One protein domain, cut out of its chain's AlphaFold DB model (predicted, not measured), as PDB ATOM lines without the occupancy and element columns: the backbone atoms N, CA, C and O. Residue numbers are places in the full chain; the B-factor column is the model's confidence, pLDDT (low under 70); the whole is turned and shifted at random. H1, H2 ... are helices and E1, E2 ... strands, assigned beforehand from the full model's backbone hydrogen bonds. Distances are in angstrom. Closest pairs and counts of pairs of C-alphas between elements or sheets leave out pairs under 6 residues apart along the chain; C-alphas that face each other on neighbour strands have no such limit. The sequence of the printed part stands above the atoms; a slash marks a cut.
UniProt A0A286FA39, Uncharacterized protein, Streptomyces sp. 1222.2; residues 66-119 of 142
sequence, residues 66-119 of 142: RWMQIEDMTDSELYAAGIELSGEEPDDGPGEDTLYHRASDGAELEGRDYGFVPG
ATOM      1  N   ARG A  66     175.188 167.138 258.017       91.12
ATOM      2  CA  ARG A  66     175.461 166.068 257.062       91.12
ATOM      3  C   ARG A  66     176.524 166.513 256.071       91.12
ATOM      4  O   ARG A  66     176.581 167.684 255.712       91.12
ATOM      5  N   TRP A  67     177.332 165.561 255.631       92.50
ATOM      6  CA  TRP A  67     178.193 165.741 254.471       92.50
ATOM      7  C   TRP A  67     177.390 165.414 253.217       92.50
ATOM      8  O   TRP A  67     176.719 164.381 253.178       92.50
ATOM      9  N   MET A  68     177.436 166.292 252.222       92.69
ATOM     10  CA  MET A  68     176.829 166.071 250.907       92.69
ATOM     11  C   MET A  68     177.830 166.447 249.825       92.69
ATOM     12  O   MET A  68     178.727 167.249 250.092       92.69
ATOM     13  N   GLN A  69     177.672 165.870 248.635       92.06
ATOM     14  CA  GLN A  69     178.414 166.332 247.467       92.06
ATOM     15  C   GLN A  69     177.937 167.728 247.088       92.06
ATOM     16  O   GLN A  69     176.751 168.028 247.223       92.06
ATOM     17  N   ILE A  70     178.867 168.583 246.676       91.44
ATOM     18  CA  ILE A  70     178.606 169.990 246.364       91.44
ATOM     19  C   ILE A  70     177.606 170.120 245.208       91.44
ATOM     20  O   ILE A  70     176.711 170.957 245.282       91.44
ATOM     21  N   GLU A  71     177.693 169.260 244.193       88.19
ATOM     22  CA  GLU A  71     176.770 169.241 243.047       88.19
ATOM     23  C   GLU A  71     175.317 168.892 243.418       88.19
ATOM     24  O   GLU A  71     174.387 169.310 242.732       88.19
ATOM     25  N   ASP A  72     175.112 168.186 244.533       90.31
ATOM     26  CA  ASP A  72     173.787 167.827 245.052       90.31
ATOM     27  C   ASP A  72     173.196 168.903 245.986       90.31
ATOM     28  O   ASP A  72     172.076 168.747 246.490       90.31
ATOM     29  N   MET A  73     173.950 169.961 246.303       90.25
ATOM     30  CA  MET A  73     173.509 171.004 247.228       90.25
ATOM     31  C   MET A  73     172.670 172.068 246.527       90.25
ATOM     32  O   MET A  73     173.009 172.564 245.459       90.25
ATOM     33  N   THR A  74     171.606 172.505 247.196       90.06
ATOM     34  CA  THR A  74     170.912 173.747 246.831       90.06
ATOM     35  C   THR A  74     171.758 174.976 247.176       90.06
ATOM     36  O   THR A  74     172.590 174.918 248.082       90.06
ATOM     37  N   ASP A  75     171.469 176.135 246.579       88.19
ATOM     38  CA  ASP A  75     172.147 177.406 246.906       88.19
ATOM     39  C   ASP A  75     172.131 177.719 248.409       88.19
ATOM     40  O   ASP A  75     173.108 178.198 248.986       88.19
ATOM     41  N   SER A  76     171.018 177.402 249.078       88.69
ATOM     42  CA  SER A  76     170.878 177.599 250.524       88.69
ATOM     43  C   SER A  76     171.801 176.691 251.342       88.69
ATOM     44  O   SER A  76     172.282 177.089 252.406       88.69
ATOM     45  N   GLU A  77     172.068 175.485 250.846       92.31
ATOM     46  CA  GLU A  77     172.953 174.505 251.471       92.31
ATOM     47  C   GLU A  77     174.421 174.819 251.184       92.31
ATOM     48  O   GLU A  77     175.223 174.740 252.114       92.31
ATOM     49  N   LEU A  78     174.750 175.269 249.968       91.75
ATOM     50  CA  LEU A  78     176.069 175.806 249.622       91.75
ATOM     51  C   LEU A  78     176.420 176.985 250.532       91.75
ATOM     52  O   LEU A  78     177.440 176.959 251.221       91.75
ATOM     53  N   TYR A  79     175.513 177.958 250.645       91.06
ATOM     54  CA  TYR A  79     175.687 179.094 251.546       91.06
ATOM     55  C   TYR A  79     175.868 178.647 253.007       91.06
ATOM     56  O   TYR A  79     176.772 179.114 253.701       91.06
ATOM     57  N   ALA A  80     175.047 177.705 253.490       91.44
ATOM     58  CA  ALA A  80     175.152 177.188 254.855       91.44
ATOM     59  C   ALA A  80     176.450 176.397 255.111       91.44
ATOM     60  O   ALA A  80     176.937 176.383 256.246       91.44
ATOM     61  N   ALA A  81     177.007 175.763 254.077       91.88
ATOM     62  CA  ALA A  81     178.298 175.083 254.101       91.88
ATOM     63  C   ALA A  81     179.494 176.043 253.951       91.88
ATOM     64  O   ALA A  81     180.640 175.616 254.102       91.88
ATOM     65  N   GLY A  82     179.248 177.336 253.702       93.38
ATOM     66  CA  GLY A  82     180.294 178.329 253.461       93.38
ATOM     67  C   GLY A  82     180.948 178.169 252.090       93.38
ATOM     68  O   GLY A  82     182.163 178.325 251.976       93.38
ATOM     69  N   ILE A  83     180.156 177.813 251.080       92.62
ATOM     70  CA  ILE A  83     180.572 177.664 249.688       92.62
ATOM     71  C   ILE A  83     179.900 178.766 248.870       92.62
ATOM     72  O   ILE A  83     178.689 178.970 248.951       92.62
ATOM     73  N   GLU A  84     180.706 179.485 248.100       90.56
ATOM     74  CA  GLU A  84     180.293 180.561 247.210       90.56
ATOM     75  C   GLU A  84     180.374 180.090 245.759       90.56
ATOM     76  O   GLU A  84     181.290 179.358 245.381       90.56
ATOM     77  N   LEU A  85     179.414 180.530 244.952       85.50
ATOM     78  CA  LEU A  85     179.400 180.308 243.513       85.50
ATOM     79  C   LEU A  85     180.033 181.505 242.807       85.50
ATOM     80  O   LEU A  85     179.755 182.656 243.150       85.50
ATOM     81  N   SER A  86     180.858 181.241 241.799       74.69
ATOM     82  CA  SER A  86     181.288 182.257 240.843       74.69
ATOM     83  C   SER A  86     181.148 181.730 239.409       74.69
ATOM     84  O   SER A  86     181.380 180.553 239.144       74.69
ATOM     85  N   GLY A  87     180.684 182.577 238.485       67.12
ATOM     86  CA  GLY A  87     180.400 182.196 237.093       67.12
ATOM     87  C   GLY A  87     179.121 182.839 236.548       67.12
ATOM     88  O   GLY A  87     178.371 183.464 237.297       67.12
ATOM     89  N   GLU A  88     178.886 182.727 235.238       56.19
ATOM     90  CA  GLU A  88     177.596 183.092 234.636       56.19
ATOM     91  C   GLU A  88     176.566 182.021 235.019       56.19
ATOM     92  O   GLU A  88     176.743 180.856 234.673       56.19
ATOM     93  N   GLU A  89     175.522 182.400 235.763       55.72
ATOM     94  CA  GLU A  89     174.440 181.488 236.153       55.72
ATOM     95  C   GLU A  89     173.689 181.001 234.900       55.72
ATOM     96  O   GLU A  89     173.086 181.820 234.196       55.72
ATOM     97  N   PRO A  90     173.682 179.692 234.591       53.34
ATOM     98  CA  PRO A  90     172.712 179.147 233.657       53.34
ATOM     99  C   PRO A  90     171.313 179.260 234.278       53.34
ATOM    100  O   PRO A  90     171.139 179.051 235.477       53.34
ATOM    101  N   ASP A  91     170.301 179.518 233.448       55.75
ATOM    102  CA  ASP A  91     168.883 179.688 233.836       55.75
ATOM    103  C   ASP A  91     168.279 178.446 234.561       55.75
ATOM    104  O   ASP A  91     167.165 178.510 235.073       55.75
ATOM    105  N   ASP A  92     169.016 177.323 234.627       55.16
ATOM    106  CA  ASP A  92     168.584 176.002 235.120       55.16
ATOM    107  C   ASP A  92     169.488 175.391 236.231       55.16
ATOM    108  O   ASP A  92     169.402 174.193 236.512       55.16
ATOM    109  N   GLY A  93     170.331 176.187 236.903       54.47
ATOM    110  CA  GLY A  93     171.184 175.725 238.016       54.47
ATOM    111  C   GLY A  93     172.649 175.476 237.625       54.47
ATOM    112  O   GLY A  93     173.068 175.901 236.547       54.47
ATOM    113  N   PRO A  94     173.462 174.841 238.494       57.09
ATOM    114  CA  PRO A  94     174.896 174.692 238.257       57.09
ATOM    115  C   PRO A  94     175.173 173.899 236.969       57.09
ATOM    116  O   PRO A  94     174.710 172.771 236.801       57.09
ATOM    117  N   GLY A  95     175.909 174.518 236.046       61.09
ATOM    118  CA  GLY A  95     176.327 173.945 234.768       61.09
ATOM    119  C   GLY A  95     177.789 173.495 234.786       61.09
ATOM    120  O   GLY A  95     178.478 173.611 235.794       61.09
ATOM    121  N   GLU A  96     178.287 173.013 233.644       59.09
ATOM    122  CA  GLU A  96     179.679 172.544 233.489       59.09
ATOM    123  C   GLU A  96     180.723 173.645 233.786       59.09
ATOM    124  O   GLU A  96     181.840 173.338 234.192       59.09
ATOM    125  N   ASP A  97     180.331 174.919 233.664       66.00
ATOM    126  CA  ASP A  97     181.175 176.097 233.904       66.00
ATOM    127  C   ASP A  97     181.004 176.718 235.310       66.00
ATOM    128  O   ASP A  97     181.514 177.808 235.580       66.00
ATOM    129  N   THR A  98     180.262 176.076 236.220       72.81
ATOM    130  CA  THR A  98     180.062 176.600 237.580       72.81
ATOM    131  C   THR A  98     181.309 176.406 238.440       72.81
ATOM    132  O   THR A  98     181.757 175.281 238.657       72.81
ATOM    133  N   LEU A  99     181.843 177.505 238.986       82.81
ATOM    134  CA  LEU A  99     182.988 177.475 239.893       82.81
ATOM    135  C   LEU A  99     182.521 177.573 241.346       82.81
ATOM    136  O   LEU A  99     181.769 178.479 241.716       82.81
ATOM    137  N   TYR A 100     183.012 176.661 242.181       88.19
ATOM    138  CA  TYR A 100     182.736 176.626 243.615       88.19
ATOM    139  C   TYR A 100     183.966 177.088 244.393       88.19
ATOM    140  O   TYR A 100     185.079 176.620 244.154       88.19
ATOM    141  N   HIS A 101     183.771 177.970 245.370       91.44
ATOM    142  CA  HIS A 101     184.843 178.461 246.231       91.44
ATOM    143  C   HIS A 101     184.483 178.321 247.702       91.44
ATOM    144  O   HIS A 101     183.371 178.631 248.122       91.44
ATOM    145  N   ARG A 102     185.442 177.911 248.529       92.69
ATOM    146  CA  ARG A 102     185.270 177.953 249.981       92.69
ATOM    147  C   ARG A 102     185.376 179.395 250.477       92.69
ATOM    148  O   ARG A 102     186.429 180.015 250.365       92.69
ATOM    149  N   ALA A 103     184.341 179.891 251.146       91.12
ATOM    150  CA  ALA A 103     184.281 181.266 251.648       91.12
ATOM    151  C   ALA A 103     185.390 181.612 252.664       91.12
ATOM    152  O   ALA A 103     185.745 182.774 252.842       91.12
ATOM    153  N   SER A 104     185.943 180.619 253.372       90.06
ATOM    154  CA  SER A 104     186.934 180.866 254.428       90.06
ATOM    155  C   SER A 104     188.338 181.198 253.918       90.06
ATOM    156  O   SER A 104     189.069 181.909 254.604       90.06
ATOM    157  N   ASP A 105     188.745 180.638 252.779       91.44
ATOM    158  CA  ASP A 105     190.120 180.726 252.259       91.44
ATOM    159  C   ASP A 105     190.198 180.944 250.736       91.44
ATOM    160  O   ASP A 105     191.292 181.140 250.208       91.44
ATOM    161  N   GLY A 106     189.059 180.953 250.035       89.81
ATOM    162  CA  GLY A 106     188.970 181.115 248.586       89.81
ATOM    163  C   GLY A 106     189.403 179.884 247.788       89.81
ATOM    164  O   GLY A 106     189.556 179.992 246.572       89.81
ATOM    165  N   ALA A 107     189.627 178.733 248.436       91.31
ATOM    166  CA  ALA A 107     190.027 177.516 247.741       91.31
ATOM    167  C   ALA A 107     188.956 177.097 246.724       91.31
ATOM    168  O   ALA A 107     187.773 177.038 247.062       91.31
ATOM    169  N   GLU A 108     189.389 176.813 245.497       91.25
ATOM    170  CA  GLU A 108     188.548 176.244 244.445       91.25
ATOM    171  C   GLU A 108     188.148 174.812 244.820       91.25
ATOM    172  O   GLU A 108     188.960 174.050 245.355       91.25
ATOM    173  N   LEU A 109     186.882 174.484 244.582       90.50
ATOM    174  CA  LEU A 109     186.257 173.204 244.886       90.50
ATOM    175  C   LEU A 109     185.623 172.638 243.615       90.50
ATOM    176  O   LEU A 109     185.153 173.380 242.752       90.50
ATOM    177  N   GLU A 110     185.566 171.315 243.529       89.38
ATOM    178  CA  GLU A 110     184.875 170.609 242.456       89.38
ATOM    179  C   GLU A 110     183.471 170.174 242.915       89.38
ATOM    180  O   GLU A 110     183.251 169.904 244.094       89.38
ATOM    181  N   GLY A 111     182.519 170.017 241.989       85.38
ATOM    182  CA  GLY A 111     181.159 169.550 242.323       85.38
ATOM    183  C   GLY A 111     181.125 168.199 243.062       85.38
ATOM    184  O   GLY A 111     180.287 167.982 243.937       85.38
ATOM    185  N   ARG A 112     182.106 167.327 242.793       88.69
ATOM    186  CA  ARG A 112     182.273 166.020 243.456       88.69
ATOM    187  C   ARG A 112     182.896 166.081 244.855       88.69
ATOM    188  O   ARG A 112     182.984 165.045 245.520       88.69
ATOM    189  N   ASP A 113     183.369 167.247 245.291       91.81
ATOM    190  CA  ASP A 113     183.853 167.423 246.657       91.81
ATOM    191  C   ASP A 113     182.682 167.410 247.645       91.81
ATOM    192  O   ASP A 113     181.514 167.529 247.277       91.81
ATOM    193  N   TYR A 114     182.993 167.247 248.931       92.50
ATOM    194  CA  TYR A 114     181.990 167.218 249.991       92.50
ATOM    195  C   TYR A 114     182.007 168.506 250.808       92.50
ATOM    196  O   TYR A 114     183.047 168.914 251.330       92.50
ATOM    197  N   GLY A 115     180.829 169.092 251.010       92.38
ATOM    198  CA  GLY A 115     180.611 170.172 251.969       92.38
ATOM    199  C   GLY A 115     179.791 169.703 253.174       92.38
ATOM    200  O   GLY A 115     178.976 168.778 253.083       92.38
ATOM    201  N   PHE A 116     180.010 170.338 254.326       93.88
ATOM    202  CA  PHE A 116     179.244 170.068 255.540       93.88
ATOM    203  C   PHE A 116     178.081 171.050 255.661       93.88
ATOM    204  O   PHE A 116     178.296 172.241 255.869       93.88
ATOM    205  N   VAL A 117     176.855 170.537 255.609       93.25
ATOM    206  CA  VAL A 117     175.634 171.331 255.764       93.25
ATOM    207  C   VAL A 117     175.143 171.219 257.211       93.25
ATOM    208  O   VAL A 117     174.763 170.120 257.643       93.25
ATOM    209  N   PRO A 118     175.119 172.325 257.982       91.62
ATOM    210  CA  PRO A 118     174.527 172.350 259.312       91.62
ATOM    211  C   PRO A 118     173.058 171.919 259.292       91.62
ATOM    212  O   PRO A 118     172.276 172.348 258.450       91.62
ATOM    213  N   GLY A 119     172.665 171.105 260.265       88.31
ATOM    214  CA  GLY A 119     171.312 170.576 260.390       88.31
ATOM    215  C   GLY A 119     170.811 170.568 261.834       88.31
ATOM    216  O   GLY A 119     171.567 170.839 262.775       88.31
TER     217      GLY A 119
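What this domain is: This is residues 66 to 119 of the 142 residues of an uncharacterized protein of Streptomyces sp. 1222.2 (UniProt A0A286FA39). Two small two-stranded ribbons, E1 with E4 and the hairpin E2 with E3, are joined by one short helix, H1, which packs mainly on E4; a long loop, residues 87 to 98, makes the far end beyond the hairpin. The 54 printed residues run E1, H1, E2, E3, E4, both sheets antiparallel, class mixed, with under half of the residues in named elements. The whole is compact, with a radius of gyration of the C-alphas of 10.3 A and spans of 28 by 22 by 17 A.

Where its parts are: Find C-alpha 66 at (175.461, 166.068, 257.062), where E1, residues 66 to 69, begins and runs 10.0 A. H1, residues 75 to 81, covers 9.7 A from C-alpha 75 at (172.147, 177.406, 246.906). E2, residues 83 to 86, is 10.0 A long, and E3, residues 99 to 102, 10.4 A. E4, residues 114 to 118, runs 13.0 A to C-alpha 118 at (174.527, 172.350, 259.312).

How they stand to each other: Look first at E1 and E4, antiparallel at 144 degrees: N 66 and O 117 are 3.0 A apart, within hydrogen-bond range. H1 and E4 have 9 pairs of C-alphas within 8 A, the closest those of Ala 81 and Val 117, 4.9 A. In H1 every O i to N i+4 pair is within hydrogen-bond range. The closest C-alphas of H1 and E2 are those of Leu 78 and Glu 84, 6.8 A. In the hairpin E2 and E3, antiparallel at 146 degrees, N 84 and O 101 are 2.8 A apart, within hydrogen-bond range. Residues 100 to 101 of E3 also pair antiparallel with residues 108 to 109. E1 is apart from E2 and E3.

The domain as a whole: The C-alphas farthest apart are those of Glu 88 and Gly 119, 29.3 A. The printed part has no cut. The links E2 to E3 and E3 to E4 are long. Look for low confidence at residues 87 to 97, under 70, where the mean pLDDT of the printed part is 83.4.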